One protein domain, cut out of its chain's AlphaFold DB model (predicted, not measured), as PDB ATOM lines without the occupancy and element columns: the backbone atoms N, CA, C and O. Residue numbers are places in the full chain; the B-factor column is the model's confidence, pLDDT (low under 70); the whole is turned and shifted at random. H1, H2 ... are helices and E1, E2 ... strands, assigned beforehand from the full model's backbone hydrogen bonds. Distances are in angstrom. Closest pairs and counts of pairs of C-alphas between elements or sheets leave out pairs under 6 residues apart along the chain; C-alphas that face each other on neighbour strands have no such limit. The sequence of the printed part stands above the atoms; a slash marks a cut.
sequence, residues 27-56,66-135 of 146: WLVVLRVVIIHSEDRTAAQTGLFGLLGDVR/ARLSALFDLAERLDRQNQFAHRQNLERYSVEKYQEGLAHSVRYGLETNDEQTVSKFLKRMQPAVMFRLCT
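AT A GLANCE: This is residues 27 to 56 and 66 to 135 of the 146 residues of an uncharacterized protein of Penicillium subrubescens (UniProt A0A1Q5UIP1). Look first for two long parallel strands, E1 and E2, side by side as a narrow ribbon through the middle; H2 packs on the part of it toward the strands' last residues and H3 on the part toward their first. The short H1 sits near one end of the ribbon, and H4 packs on H3 beyond the other, in a loose, elongated whole. You have 100 printed residues, with four named helices and two named strands in the order E1 H1 H2 H3 H4 E2; the class is mixed, helices and strands. The radius of gyration of the C-alphas is 16.4 A, and the C-alphas span 49 by 28 by 21 A.

HOW THE PARTS SIT: Start at E1, residues 27 to 37, which bends by 67 degrees at residue 31. Its parallel neighbour is E2, residues 125 to 134, with 21 degrees between their directions. Look for N 29 and O 126, 2.9 A apart, and for N 132 and O 34, also 2.9 A apart, both within hydrogen-bond range. Next comes H1, residues 40 to 45; its closest C-alpha to E2 is that of Ala 43, 7.8 A from that of Leu 133. H2, residues 66 to 81, comes closest to E1 with the C-alphas of Ala 75 and Ile 36, 5.3 A apart. Its closest C-alphas to E2 are those of Leu 71 and Phe 131, at 7.5 A. H3, residues 95 to 110, comes closest to E2 with the C-alphas of Tyr 98 and Pro 127, 6.2 A apart. H2 and H3 are apart. With its residues 102 to 107 alone, H3 touches H4, residues 115 to 122, at a steep tilt of 66 degrees, opposite ways; their closest C-alphas are those of Arg 107 and Val 118, 6.4 A apart. In H1, H2, H3 and H4 every O i to N i+4 pair is within hydrogen-bond range.

IN THESE COORDINATES: Find C-alpha 27 at (-41.361, -21.466, -43.090); from there E1 runs 27.2 A to C-alpha 37. H1 follows at residues 40 to 45. Past the cut, find C-alpha 66 at (-33.561, -17.105, -24.841), where H2 begins and runs 22.5 A to C-alpha 81. H3 runs 22.6 A from C-alpha 95 to C-alpha 110, and H4 holds residues 115 to 122. E2 runs 27.4 A from C-alpha 125 to C-alpha 134 at (-48.644, -1.613, -29.475).

THE WHOLE: The two C-alphas farthest apart are those of Arg 41 and Asp 114, at 49.4 A. Residues 57 to 65 are not printed, and C-alphas 56 and 66 stand 19.1 A apart across this cut, in the link from H1 to H2. The link from H2 to H3, residues 82 to 94, is long; those from E1 to H1, H3 to H4 and H4 to E2 are tight. The mean pLDDT of the printed part is 89.2, and residue 83 is the one printed residue under 70.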
ATOM      1  N   TRP A  27     -40.185 -22.251 -43.452       88.50
ATOM      2  CA  TRP A  27     -41.361 -21.466 -43.090       88.50
ATOM      3  C   TRP A  27     -41.425 -21.209 -41.590       88.50
ATOM      4  O   TRP A  27     -41.465 -22.155 -40.808       88.50
ATOM      5  N   LEU A  28     -41.569 -19.949 -41.186       91.69
ATOM      6  CA  LEU A  28     -41.988 -19.619 -39.828       91.69
ATOM      7  C   LEU A  28     -43.510 -19.575 -39.760       91.69
ATOM      8  O   LEU A  28     -44.152 -18.737 -40.391       91.69
ATOM      9  N   VAL A  29     -44.089 -20.479 -38.977       92.00
ATOM     10  CA  VAL A  29     -45.535 -20.559 -38.774       92.00
ATOM     11  C   VAL A  29     -45.871 -19.935 -37.433       92.00
ATOM     12  O   VAL A  29     -45.562 -20.490 -36.379       92.00
ATOM     13  N   VAL A  30     -46.509 -18.768 -37.467       94.56
ATOM     14  CA  VAL A  30     -46.945 -18.072 -36.256       94.56
ATOM     15  C   VAL A  30     -48.126 -18.820 -35.649       94.56
ATOM     16  O   VAL A  30     -49.225 -18.806 -36.192       94.56
ATOM     17  N   LEU A  31     -47.900 -19.465 -34.507       93.75
ATOM     18  CA  LEU A  31     -48.944 -20.191 -33.771       93.75
ATOM     19  C   LEU A  31     -49.527 -19.378 -32.619       93.75
ATOM     20  O   LEU A  31     -50.559 -19.735 -32.050       93.75
ATOM     21  N   ARG A  32     -48.856 -18.286 -32.257       93.94
ATOM     22  CA  ARG A  32     -49.273 -17.405 -31.178       93.94
ATOM     23  C   ARG A  32     -48.867 -15.978 -31.472       93.94
ATOM     24  O   ARG A  32     -47.747 -15.728 -31.911       93.94
ATOM     25  N   VAL A  33     -49.769 -15.062 -31.154       94.00
ATOM     26  CA  VAL A  33     -49.519 -13.626 -31.164       94.00
ATOM     27  C   VAL A  33     -49.547 -13.127 -29.723       94.00
ATOM     28  O   VAL A  33     -50.446 -13.474 -28.961       94.00
ATOM     29  N   VAL A  34     -48.544 -12.340 -29.353       93.88
ATOM     30  CA  VAL A  34     -48.422 -11.662 -28.064       93.88
ATOM     31  C   VAL A  34     -48.345 -10.168 -28.337       93.88
ATOM     32  O   VAL A  34     -47.420  -9.701 -29.004       93.88
ATOM     33  N   ILE A  35     -49.310  -9.409 -27.826       92.31
ATOM     34  CA  ILE A  35     -49.281  -7.949 -27.908       92.31
ATOM     35  C   ILE A  35     -48.557  -7.396 -26.684       92.31
ATOM     36  O   ILE A  35     -48.926  -7.689 -25.548       92.31
ATOM     37  N   ILE A  36     -47.524  -6.593 -26.920       91.75
ATOM     38  CA  ILE A  36     -46.777  -5.882 -25.885       91.75
ATOM     39  C   ILE A  36     -47.186  -4.418 -25.957       91.75
ATOM     40  O   ILE A  36     -46.908  -3.743 -26.941       91.75
ATOM     41  N   HIS A  37     -47.859  -3.936 -24.920       90.06
ATOM     42  CA  HIS A  37     -48.289  -2.546 -24.821       90.06
ATOM     43  C   HIS A  37     -47.201  -1.724 -24.132       90.06
ATOM     44  O   HIS A  37     -46.867  -1.978 -22.972       90.06
ATOM     45  N   SER A  38     -46.609  -0.785 -24.863       88.06
ATOM     46  CA  SER A  38     -45.556   0.088 -24.350       88.06
ATOM     47  C   SER A  38     -45.393   1.310 -25.242       88.06
ATOM     48  O   SER A  38     -45.516   1.202 -26.459       88.06
ATOM     49  N   GLU A  39     -45.040   2.447 -24.653       88.00
ATOM     50  CA  GLU A  39     -44.582   3.617 -25.405       88.00
ATOM     51  C   GLU A  39     -43.304   3.297 -26.203       88.00
ATOM     52  O   GLU A  39     -42.459   2.518 -25.745       88.00
ATOM     53  N   ASP A  40     -43.112   3.960 -27.351       83.94
ATOM     54  CA  ASP A  40     -41.949   3.752 -28.233       83.94
ATOM     55  C   ASP A  40     -40.618   3.850 -27.463       83.94
ATOM     56  O   ASP A  40     -39.732   3.008 -27.615       83.94
ATOM     57  N   ARG A  41     -40.488   4.839 -26.565       86.44
ATOM     58  CA  ARG A  41     -39.264   5.057 -25.780       86.44
ATOM     59  C   ARG A  41     -38.958   3.896 -24.838       86.44
ATOM     60  O   ARG A  41     -37.809   3.465 -24.745       86.44
ATOM     61  N   THR A  42     -39.974   3.402 -24.140       87.31
ATOM     62  CA  THR A  42     -39.833   2.292 -23.191       87.31
ATOM     63  C   THR A  42     -39.500   1.003 -23.933       87.31
ATOM     64  O   THR A  42     -38.615   0.264 -23.506       87.31
ATOM     65  N   ALA A  43     -40.130   0.762 -25.086       87.06
ATOM     66  CA  ALA A  43     -39.811  -0.379 -25.934       87.06
ATOM     67  C   ALA A  43     -38.379  -0.310 -26.488       87.06
ATOM     68  O   ALA A  43     -37.652  -1.302 -26.411       87.06
ATOM     69  N   ALA A  44     -37.936   0.854 -26.970       87.69
ATOM     70  CA  ALA A  44     -36.581   1.067 -27.481       87.69
ATOM     71  C   ALA A  44     -35.499   0.773 -26.426       87.69
ATOM     72  O   ALA A  44     -34.511   0.097 -26.708       87.69
ATOM     73  N   GLN A  45     -35.717   1.193 -25.173       90.06
ATOM     74  CA  GLN A  45     -34.787   0.951 -24.059       90.06
ATOM     75  C   GLN A  45     -34.566  -0.533 -23.742       90.06
ATOM     76  O   GLN A  45     -33.559  -0.887 -23.132       90.06
ATOM     77  N   THR A  46     -35.484  -1.410 -24.149       88.81
ATOM     78  CA  THR A  46     -35.323  -2.858 -23.950       88.81
ATOM     79  C   THR A  46     -34.331  -3.476 -24.932       88.81
ATOM     80  O   THR A  46     -33.883  -4.597 -24.709       88.81
ATOM     81  N   GLY A  47     -34.034  -2.795 -26.046       89.38
ATOM     82  CA  GLY A  47     -33.266  -3.339 -27.168       89.38
ATOM     83  C   GLY A  47     -33.979  -4.456 -27.939       89.38
ATOM     84  O   GLY A  47     -33.464  -4.921 -28.953       89.38
ATOM     85  N   LEU A  48     -35.165  -4.888 -27.495       90.12
ATOM     86  CA  LEU A  48     -35.894  -5.984 -28.119       90.12
ATOM     87  C   LEU A  48     -36.618  -5.521 -29.384       90.12
ATOM     88  O   LEU A  48     -36.656  -6.272 -30.345       90.12
ATOM     89  N   PHE A  49     -37.152  -4.300 -29.420       88.56
ATOM     90  CA  PHE A  49     -37.945  -3.773 -30.544       88.56
ATOM     91  C   PHE A  49     -37.150  -2.833 -31.464       88.56
ATOM     92  O   PHE A  49     -37.697  -1.889 -32.027       88.56
ATOM     93  N   GLY A  50     -35.854  -3.102 -31.638       83.25
ATOM     94  CA  GLY A  50     -34.944  -2.203 -32.348       83.25
ATOM     95  C   GLY A  50     -34.470  -1.048 -31.468       83.25
ATOM     96  O   GLY A  50     -34.973  -0.829 -30.364       83.25
ATOM     97  N   LEU A  51     -33.470  -0.314 -31.952       77.06
ATOM     98  CA  LEU A  51     -32.847   0.774 -31.190       77.06
ATOM     99  C   LEU A  51     -33.788   1.969 -30.994       77.06
ATOM    100  O   LEU A  51     -33.598   2.736 -30.053       77.06
ATOM    101  N   LEU A  52     -34.788   2.121 -31.867       77.06
ATOM    102  CA  LEU A  52     -35.749   3.224 -31.837       77.06
ATOM    103  C   LEU A  52     -37.190   2.754 -31.579       77.06
ATOM    104  O   LEU A  52     -38.108   3.562 -31.681       77.06
ATOM    105  N   GLY A  53     -37.410   1.471 -31.265       72.31
ATOM    106  CA  GLY A  53     -38.766   0.900 -31.220       72.31
ATOM    107  C   GLY A  53     -39.370   0.667 -32.616       72.31
ATOM    108  O   GLY A  53     -40.568   0.427 -32.762       72.31
ATOM    109  N   ASP A  54     -38.542   0.745 -33.655       79.00
ATOM    110  CA  ASP A  54     -38.906   0.672 -35.066       79.00
ATOM    111  C   ASP A  54     -39.236  -0.754 -35.534       79.00
ATOM    112  O   ASP A  54     -39.994  -0.944 -36.489       79.00
ATOM    113  N   VAL A  55     -38.768  -1.776 -34.816       86.00
ATOM    114  CA  VAL A  55     -39.058  -3.185 -35.122       86.00
ATOM    115  C   VAL A  55     -40.341  -3.610 -34.417       86.00
ATOM    116  O   VAL A  55     -40.331  -4.483 -33.555       86.00
ATOM    117  N   ARG A  56     -41.471  -2.993 -34.779       89.25
ATOM    118  CA  ARG A  56     -42.767  -3.172 -34.090       89.25
ATOM    119  C   ARG A  56     -43.319  -4.600 -34.114       89.25
ATOM    120  O   ARG A  56     -44.189  -4.921 -33.308       89.25
ATOM    121  N   ALA A  66     -34.058 -18.275 -25.566       95.62
ATOM    122  CA  ALA A  66     -33.561 -17.105 -24.841       95.62
ATOM    123  C   ALA A  66     -34.282 -15.815 -25.270       95.62
ATOM    124  O   ALA A  66     -34.720 -15.031 -24.428       95.62
ATOM    125  N   ARG A  67     -34.471 -15.626 -26.581       95.44
ATOM    126  CA  ARG A  67     -35.158 -14.455 -27.136       95.44
ATOM    127  C   ARG A  67     -36.650 -14.471 -26.816       95.44
ATOM    128  O   ARG A  67     -37.197 -13.443 -26.428       95.44
ATOM    129  N   LEU A  68     -37.291 -15.637 -26.922       96.12
ATOM    130  CA  LEU A  68     -38.683 -15.816 -26.500       96.12
ATOM    131  C   LEU A  68     -38.863 -15.468 -25.029       96.12
ATOM    132  O   LEU A  68     -39.787 -14.737 -24.692       96.12
ATOM    133  N   SER A  69     -37.970 -15.966 -24.174       96.12
ATOM    134  CA  SER A  69     -38.039 -15.720 -22.735       96.12
ATOM    135  C   SER A  69     -37.939 -14.230 -22.436       96.12
ATOM    136  O   SER A  69     -38.818 -13.713 -21.760       96.12
ATOM    137  N   ALA A  70     -36.977 -13.519 -23.037       96.12
ATOM    138  CA  ALA A  70     -36.831 -12.074 -22.861       96.12
ATOM    139  C   ALA A  70     -38.083 -11.281 -23.291       96.12
ATOM    140  O   ALA A  70     -38.483 -10.324 -22.625       96.12
ATOM    141  N   LEU A  71     -38.730 -11.682 -24.390       95.62
ATOM    142  CA  LEU A  71     -39.955 -11.039 -24.871       95.62
ATOM    143  C   LEU A  71     -41.171 -11.351 -23.990       95.62
ATOM    144  O   LEU A  71     -41.964 -10.451 -23.714       95.62
ATOM    145  N   PHE A  72     -41.311 -12.590 -23.509       96.25
ATOM    146  CA  PHE A  72     -42.345 -12.940 -22.532       96.25
ATOM    147  C   PHE A  72     -42.123 -12.228 -21.194       96.25
ATOM    148  O   PHE A  72     -43.075 -11.678 -20.650       96.25
ATOM    149  N   ASP A  73     -40.884 -12.152 -20.702       95.62
ATOM    150  CA  ASP A  73     -40.535 -11.417 -19.480       95.62
ATOM    151  C   ASP A  73     -40.928  -9.937 -19.598       95.62
ATOM    152  O   ASP A  73     -41.497  -9.359 -18.669       95.62
ATOM    153  N   LEU A  74     -40.661  -9.321 -20.756       93.62
ATOM    154  CA  LEU A  74     -41.082  -7.952 -21.040       93.62
ATOM    155  C   LEU A  74     -42.610  -7.821 -21.044       93.62
ATOM    156  O   LEU A  74     -43.132  -6.924 -20.381       93.62
ATOM    157  N   ALA A  75     -43.313  -8.707 -21.757       92.62
ATOM    158  CA  ALA A  75     -44.771  -8.701 -21.833       92.62
ATOM    159  C   ALA A  75     -45.405  -8.823 -20.441       92.62
ATOM    160  O   ALA A  75     -46.243  -8.010 -20.070       92.62
ATOM    161  N   GLU A  76     -44.957  -9.793 -19.645       92.75
ATOM    162  CA  GLU A  76     -45.461 -10.047 -18.295       92.75
ATOM    163  C   GLU A  76     -45.162  -8.891 -17.339       92.75
ATOM    164  O   GLU A  76     -45.997  -8.528 -16.512       92.75
ATOM    165  N   ARG A  77     -43.966  -8.298 -17.429       91.38
ATOM    166  CA  ARG A  77     -43.603  -7.142 -16.607       91.38
ATOM    167  C   ARG A  77     -44.504  -5.947 -16.910       91.38
ATOM    168  O   ARG A  77     -45.014  -5.346 -15.969       91.38
ATOM    169  N   LEU A  78     -44.722  -5.636 -18.187       89.12
ATOM    170  CA  LEU A  78     -45.575  -4.522 -18.600       89.12
ATOM    171  C   LEU A  78     -47.060  -4.792 -18.319       89.12
ATOM    172  O   LEU A  78     -47.763  -3.873 -17.915       89.12
ATOM    173  N   ASP A  79     -47.531  -6.033 -18.457       86.25
ATOM    174  CA  ASP A  79     -48.902  -6.429 -18.094       86.25
ATOM    175  C   ASP A  79     -49.167  -6.301 -16.586       86.25
ATOM    176  O   ASP A  79     -50.253  -5.905 -16.175       86.25
ATOM    177  N   ARG A  80     -48.155  -6.554 -15.741       85.00
ATOM    178  CA  ARG A  80     -48.246  -6.324 -14.288       85.00
ATOM    179  C   ARG A  80     -48.204  -4.847 -13.900       85.00
ATOM    180  O   ARG A  80     -48.823  -4.477 -12.908       85.00
ATOM    181  N   GLN A  81     -47.423  -4.037 -14.614       83.88
ATOM    182  CA  GLN A  81     -47.239  -2.615 -14.303       83.88
ATOM    183  C   GLN A  81     -48.418  -1.755 -14.757       83.88
ATOM    184  O   GLN A  81     -48.724  -0.753 -14.115       83.88
ATOM    185  N   ASN A  82     -49.078  -2.143 -15.844       75.88
ATOM    186  CA  ASN A  82     -50.185  -1.395 -16.413       75.88
ATOM    187  C   ASN A  82     -51.532  -1.961 -15.950       75.88
ATOM    188  O   ASN A  82     -51.728  -3.171 -15.853       75.88
ATOM    189  N   GLN A  83     -52.498  -1.079 -15.710       68.12
ATOM    190  CA  GLN A  83     -53.884  -1.472 -15.458       68.12
ATOM    191  C   GLN A  83     -54.597  -1.675 -16.800       68.12
ATOM    192  O   GLN A  83     -55.264  -0.780 -17.318       68.12
ATOM    193  N   PHE A  84     -54.381  -2.835 -17.423       74.00
ATOM    194  CA  PHE A  84     -55.115  -3.209 -18.631       74.00
ATOM    195  C   PHE A  84     -56.506  -3.741 -18.283       74.00
ATOM    196  O   PHE A  84     -56.652  -4.543 -17.359       74.00
ATOM    197  N   ALA A  85     -57.515  -3.333 -19.055       70.06
ATOM    198  CA  ALA A  85     -58.896  -3.793 -18.903       70.06
ATOM    199  C   ALA A  85     -59.020  -5.309 -19.121       70.06
ATOM    200  O   ALA A  85     -59.787  -5.985 -18.436       70.06
ATOM    201  N   HIS A  86     -58.232  -5.856 -20.053       75.69
ATOM    202  CA  HIS A  86     -58.226  -7.278 -20.372       75.69
ATOM    203  C   HIS A  86     -56.804  -7.829 -20.391       75.69
ATOM    204  O   HIS A  86     -56.036  -7.566 -21.311       75.69
ATOM    205  N   ARG A  87     -56.439  -8.642 -19.397       78.69
ATOM    206  CA  ARG A  87     -55.127  -9.298 -19.400       78.69
ATOM    207  C   ARG A  87     -55.056 -10.357 -20.491       78.69
ATOM    208  O   ARG A  87     -55.936 -11.210 -20.609       78.69
ATOM    209  N   GLN A  88     -53.990 -10.314 -21.281       84.31
ATOM    210  CA  GLN A  88     -53.714 -11.355 -22.263       84.31
ATOM    211  C   GLN A  88     -53.225 -12.622 -21.546       84.31
ATOM    212  O   GLN A  88     -52.507 -12.544 -20.551       84.31
ATOM    213  N   ASN A  89     -53.535 -13.808 -22.077       86.56
ATOM    214  CA  ASN A  89     -52.893 -15.030 -21.595       86.56
ATOM    215  C   ASN A  89     -51.403 -15.046 -22.001       86.56
ATOM    216  O   ASN A  89     -51.070 -15.178 -23.184       86.56
ATOM    217  N   LEU A  90     -50.513 -14.945 -21.011       90.31
ATOM    218  CA  LEU A  90     -49.054 -14.983 -21.162       90.31
ATOM    219  C   LEU A  90     -48.425 -16.310 -20.704       90.31
ATOM    220  O   LEU A  90     -47.205 -16.419 -20.660       90.31
ATOM    221  N   GLU A  91     -49.229 -17.345 -20.434       91.81
ATOM    222  CA  GLU A  91     -48.746 -18.690 -20.090       91.81
ATOM    223  C   GLU A  91     -47.730 -19.176 -21.125       91.81
ATOM    224  O   GLU A  91     -48.019 -19.164 -22.320       91.81
ATOM    225  N   ARG A  92     -46.544 -19.612 -20.700       92.25
ATOM    226  CA  ARG A  92     -45.518 -20.131 -21.612       92.25
ATOM    227  C   ARG A  92     -45.811 -21.584 -21.954       92.25
ATOM    228  O   ARG A  92     -46.142 -22.382 -21.085       92.25
ATOM    229  N   TYR A  93     -45.677 -21.926 -23.228       92.44
ATOM    230  CA  TYR A  93     -45.839 -23.297 -23.707       92.44
ATOM    231  C   TYR A  93     -44.477 -23.928 -23.952       92.44
ATOM    232  O   TYR A  93     -43.531 -23.233 -24.328       92.44
ATOM    233  N   SER A  94     -44.398 -25.241 -23.750       93.75
ATOM    234  CA  SER A  94     -43.207 -26.006 -24.094       93.75
ATOM    235  C   SER A  94     -43.015 -26.060 -25.614       93.75
ATOM    236  O   SER A  94     -43.942 -25.796 -26.390       93.75
ATOM    237  N   VAL A  95     -41.802 -26.404 -26.045       94.25
ATOM    238  CA  VAL A  95     -41.476 -26.551 -27.470       94.25
ATOM    239  C   VAL A  95     -42.358 -27.624 -28.110       94.25
ATOM    240  O   VAL A  95     -42.882 -27.419 -29.205       94.25
ATOM    241  N   GLU A  96     -42.592 -28.718 -27.393       95.69
ATOM    242  CA  GLU A  96     -43.404 -29.860 -27.816       95.69
ATOM    243  C   GLU A  96     -44.848 -29.429 -28.072       95.69
ATOM    244  O   GLU A  96     -45.400 -29.721 -29.128       95.69
ATOM    245  N   LYS A  97     -45.434 -28.616 -27.182       94.88
ATOM    246  CA  LYS A  97     -46.796 -28.090 -27.361       94.88
ATOM    247  C   LYS A  97     -46.930 -27.239 -28.630       94.88
ATOM    248  O   LYS A  97     -47.959 -27.289 -29.305       94.88
ATOM    249  N   TYR A  98     -45.901 -26.470 -28.995       94.81
ATOM    250  CA  TYR A  98     -45.891 -25.746 -30.271       94.81
ATOM    251  C   TYR A  98     -45.710 -26.678 -31.476       94.81
ATOM    252  O   TYR A  98     -46.338 -26.455 -32.510       94.81
ATOM    253  N   GLN A  99     -44.887 -27.721 -31.364       94.50
ATOM    254  CA  GLN A  99     -44.712 -28.722 -32.423       94.50
ATOM    255  C   GLN A  99     -46.004 -29.510 -32.676       94.50
ATOM    256  O   GLN A  99     -46.409 -29.680 -33.825       94.50
ATOM    257  N   GLU A 100     -46.694 -29.920 -31.614       94.38
ATOM    258  CA  GLU A 100     -48.008 -30.562 -31.679       94.38
ATOM    259  C   GLU A 100     -49.047 -29.633 -32.312       94.38
ATOM    260  O   GLU A 100     -49.775 -30.043 -33.217       94.38
ATOM    261  N   GLY A 101     -49.076 -28.360 -31.900       93.50
ATOM    262  CA  GLY A 101     -49.958 -27.347 -32.484       93.50
ATOM    263  C   GLY A 101     -49.702 -27.116 -33.977       93.50
ATOM    264  O   GLY A 101     -50.651 -26.980 -34.756       93.50
ATOM    265  N   LEU A 102     -48.432 -27.129 -34.400       93.50
ATOM    266  CA  LEU A 102     -48.055 -27.056 -35.810       93.50
ATOM    267  C   LEU A 102     -48.553 -28.285 -36.577       93.50
ATOM    268  O   LEU A 102     -49.218 -28.135 -37.600       93.50
ATOM    269  N   ALA A 103     -48.278 -29.489 -36.070       92.81
ATOM    270  CA  ALA A 103     -48.699 -30.742 -36.691       92.81
ATOM    271  C   ALA A 103     -50.223 -30.840 -36.817       92.81
ATOM    272  O   ALA A 103     -50.735 -31.222 -37.868       92.81
ATOM    273  N   HIS A 104     -50.953 -30.441 -35.776       91.38
ATOM    274  CA  HIS A 104     -52.408 -30.339 -35.809       91.38
ATOM    275  C   HIS A 104     -52.881 -29.352 -36.885       91.38
ATOM    276  O   HIS A 104     -53.767 -29.678 -37.671       91.38
ATOM    277  N   SER A 105     -52.264 -28.168 -36.962       87.06
ATOM    278  CA  SER A 105     -52.619 -27.155 -37.962       87.06
ATOM    279  C   SER A 105     -52.380 -27.661 -39.386       87.06
ATOM    280  O   SER A 105     -53.262 -27.522 -40.225       87.06
ATOM    281  N   VAL A 106     -51.240 -28.306 -39.652       88.31
ATOM    282  CA  VAL A 106     -50.931 -28.888 -40.968       88.31
ATOM    283  C   VAL A 106     -51.945 -29.965 -41.352       88.31
ATOM    284  O   VAL A 106     -52.500 -29.890 -42.445       88.31
ATOM    285  N   ARG A 107     -52.244 -30.922 -40.459       88.94
ATOM    286  CA  ARG A 107     -53.274 -31.953 -40.706       88.94
ATOM    287  C   ARG A 107     -54.623 -31.330 -41.042       88.94
ATOM    288  O   ARG A 107     -55.256 -31.718 -42.018       88.94
ATOM    289  N   TYR A 108     -55.026 -30.337 -40.251       85.00
ATOM    290  CA  TYR A 108     -56.287 -29.635 -40.436       85.00
ATOM    291  C   TYR A 108     -56.338 -28.888 -41.774       85.00
ATOM    292  O   TYR A 108     -57.285 -29.057 -42.532       85.00
ATOM    293  N   GLY A 109     -55.309 -28.101 -42.103       79.94
ATOM    294  CA  GLY A 109     -55.287 -27.315 -43.340       79.94
ATOM    295  C   GLY A 109     -55.189 -28.159 -44.609       79.94
ATOM    296  O   GLY A 109     -55.716 -27.756 -45.642       79.94
ATOM    297  N   LEU A 110     -54.548 -29.328 -44.528       81.62
ATOM    298  CA  LEU A 110     -54.453 -30.284 -45.633       81.62
ATOM    299  C   LEU A 110     -55.631 -31.273 -45.686       81.62
ATOM    300  O   LEU A 110     -55.687 -32.070 -46.617       81.62
ATOM    301  N   GLU A 111     -56.530 -31.260 -44.693       84.56
ATOM    302  CA  GLU A 111     -57.609 -32.249 -44.516       84.56
ATOM    303  C   GLU A 111     -57.128 -33.704 -44.668       84.56
ATOM    304  O   GLU A 111     -57.793 -34.553 -45.262       84.56
ATOM    305  N   THR A 112     -55.946 -34.001 -44.132       83.00
ATOM    306  CA  THR A 112     -55.320 -35.317 -44.267       83.00
ATOM    307  C   THR A 112     -54.765 -35.818 -42.945       83.00
ATOM    308  O   THR A 112     -54.226 -35.059 -42.139       83.00
ATOM    309  N   ASN A 113     -54.864 -37.134 -42.760       87.00
ATOM    310  CA  ASN A 113     -54.194 -37.875 -41.694       87.00
ATOM    311  C   ASN A 113     -53.026 -38.720 -42.234       87.00
ATOM    312  O   ASN A 113     -52.488 -39.548 -41.506       87.00
ATOM    313  N   ASP A 114     -52.639 -38.546 -43.503       91.25
ATOM    314  CA  ASP A 114     -51.458 -39.213 -44.048       91.25
ATOM    315  C   ASP A 114     -50.176 -38.626 -43.439       91.25
ATOM    316  O   ASP A 114     -49.749 -37.513 -43.762       91.25
ATOM    317  N   GLU A 115     -49.540 -39.406 -42.570       91.69
ATOM    318  CA  GLU A 115     -48.323 -39.013 -41.861       91.69
ATOM    319  C   GLU A 115     -47.147 -38.735 -42.808       91.69
ATOM    320  O   GLU A 115     -46.297 -37.902 -42.489       91.69
ATOM    321  N   GLN A 116     -47.091 -39.357 -43.994       90.06
ATOM    322  CA  GLN A 116     -46.024 -39.069 -44.960       90.06
ATOM    323  C   GLN A 116     -46.171 -37.664 -45.540       90.06
ATOM    324  O   GLN A 116     -45.210 -36.883 -45.535       90.06
ATOM    325  N   THR A 117     -47.382 -37.319 -45.984       87.44
ATOM    326  CA  THR A 117     -47.716 -35.974 -46.454       87.44
ATOM    327  C   THR A 117     -47.477 -34.943 -45.354       87.44
ATOM    328  O   THR A 117     -46.757 -33.971 -45.577       87.44
ATOM    329  N   VAL A 118     -47.987 -35.167 -44.140       88.56
ATOM    330  CA  VAL A 118     -47.810 -34.238 -43.009       88.56
ATOM    331  C   VAL A 118     -46.326 -34.046 -42.681       88.56
ATOM    332  O   VAL A 118     -45.856 -32.913 -42.575       88.56
ATOM    333  N   SER A 119     -45.553 -35.134 -42.597       91.25
ATOM    334  CA  SER A 119     -44.114 -35.082 -42.318       91.25
ATOM    335  C   SER A 119     -43.340 -34.279 -43.371       91.25
ATOM    336  O   SER A 119     -42.426 -33.529 -43.019       91.25
ATOM    337  N   LYS A 120     -43.713 -34.371 -44.658       89.81
ATOM    338  CA  LYS A 120     -43.098 -33.583 -45.742       89.81
ATOM    339  C   LYS A 120     -43.215 -32.077 -45.485       89.81
ATOM    340  O   LYS A 120     -42.235 -31.358 -45.683       89.81
ATOM    341  N   PHE A 121     -44.376 -31.608 -45.029       87.12
ATOM    342  CA  PHE A 121     -44.585 -30.195 -44.698       87.12
ATOM    343  C   PHE A 121     -43.878 -29.803 -43.401       87.12
ATOM    344  O   PHE A 121     -43.181 -28.789 -43.371       87.12
ATOM    345  N   LEU A 122     -43.976 -30.630 -42.355       91.12
ATOM    346  CA  LEU A 122     -43.360 -30.336 -41.057       91.12
ATOM    347  C   LEU A 122     -41.838 -30.191 -41.128       91.12
ATOM    348  O   LEU A 122     -41.280 -29.366 -40.418       91.12
ATOM    349  N   LYS A 123     -41.157 -30.905 -42.030       91.06
ATOM    350  CA  LYS A 123     -39.706 -30.747 -42.251       91.06
ATOM    351  C   LYS A 123     -39.297 -29.367 -42.768       91.06
ATOM    352  O   LYS A 123     -38.124 -29.021 -42.699       91.06
ATOM    353  N   ARG A 124     -40.238 -28.605 -43.326       89.12
ATOM    354  CA  ARG A 124     -40.002 -27.278 -43.911       89.12
ATOM    355  C   ARG A 124     -40.581 -26.161 -43.061       89.12
ATOM    356  O   ARG A 124     -40.405 -25.005 -43.423       89.12
ATOM    357  N   MET A 125     -41.287 -26.491 -41.985       91.31
ATOM    358  CA  MET A 125     -41.988 -25.542 -41.137       91.31
ATOM    359  C   MET A 125     -41.394 -25.544 -39.741       91.31
ATOM    360  O   MET A 125     -41.099 -26.582 -39.159       91.31
ATOM    361  N   GLN A 126     -41.282 -24.355 -39.179       92.94
ATOM    362  CA  GLN A 126     -40.821 -24.132 -37.833       92.94
ATOM    363  C   GLN A 126     -41.867 -23.287 -37.107       92.94
ATOM    364  O   GLN A 126     -42.270 -22.232 -37.608       92.94
ATOM    365  N   PRO A 127     -42.349 -23.732 -35.937       95.69
ATOM    366  CA  PRO A 127     -43.309 -22.950 -35.187       95.69
ATOM    367  C   PRO A 127     -42.638 -21.682 -34.654       95.69
ATOM    368  O   PRO A 127     -41.464 -21.690 -34.275       95.69
ATOM    369  N   ALA A 128     -43.399 -20.596 -34.607       97.00
ATOM    370  CA  ALA A 128     -42.946 -19.290 -34.164       97.00
ATOM    371  C   ALA A 128     -44.010 -18.580 -33.319       97.00
ATOM    372  O   ALA A 128     -45.212 -18.858 -33.408       97.00
ATOM    373  N   VAL A 129     -43.552 -17.623 -32.517       96.94
ATOM    374  CA  VAL A 129     -44.395 -16.684 -31.777       96.94
ATOM    375  C   VAL A 129     -44.166 -15.291 -32.347       96.94
ATOM    376  O   VAL A 129     -43.028 -14.852 -32.504       96.94
ATOM    377  N   MET A 130     -45.253 -14.596 -32.663       97.12
ATOM    378  CA  MET A 130     -45.214 -13.197 -33.063       97.12
ATOM    379  C   MET A 130     -45.398 -12.314 -31.834       97.12
ATOM    380  O   MET A 130     -46.395 -12.432 -31.127       97.12
ATOM    381  N   PHE A 131     -44.479 -11.383 -31.625       95.38
ATOM    382  CA  PHE A 131     -44.604 -10.306 -30.655       95.38
ATOM    383  C   PHE A 131     -44.840  -9.006 -31.403       95.38
ATOM    384  O   PHE A 131     -44.038  -8.622 -32.256       95.38
ATOM    385  N   ARG A 132     -45.942  -8.327 -31.094       94.06
ATOM    386  CA  ARG A 132     -46.292  -7.042 -31.697       94.06
ATOM    387  C   ARG A 132     -46.291  -5.967 -30.625       94.06
ATOM    388  O   ARG A 132     -47.048  -6.057 -29.663       94.06
ATOM    389  N   LEU A 133     -45.478  -4.941 -30.824       92.19
ATOM    390  CA  LEU A 133     -45.507  -3.726 -30.028       92.19
ATOM    391  C   LEU A 133     -46.748  -2.903 -30.395       92.19
ATOM    392  O   LEU A 133     -46.996  -2.616 -31.569       92.19
ATOM    393  N   CYS A 134     -47.522  -2.533 -29.382       90.56
ATOM    394  CA  CYS A 134     -48.644  -1.613 -29.475       90.56
ATOM    395  C   CYS A 134     -48.332  -0.357 -28.658       90.56
ATOM    396  O   CYS A 134     -48.264  -0.406 -27.431       90.56
ATOM    397  N   THR A 135     -48.157   0.757 -29.361       87.25
ATOM    398  CA  THR A 135     -47.801   2.066 -28.793       87.25
ATOM    399  C   THR A 135     -49.015   2.885 -28.395       87.25
ATOM    400  O   THR A 135     -48.918   3.760 -27.547       87.25
TER     401      THR A 135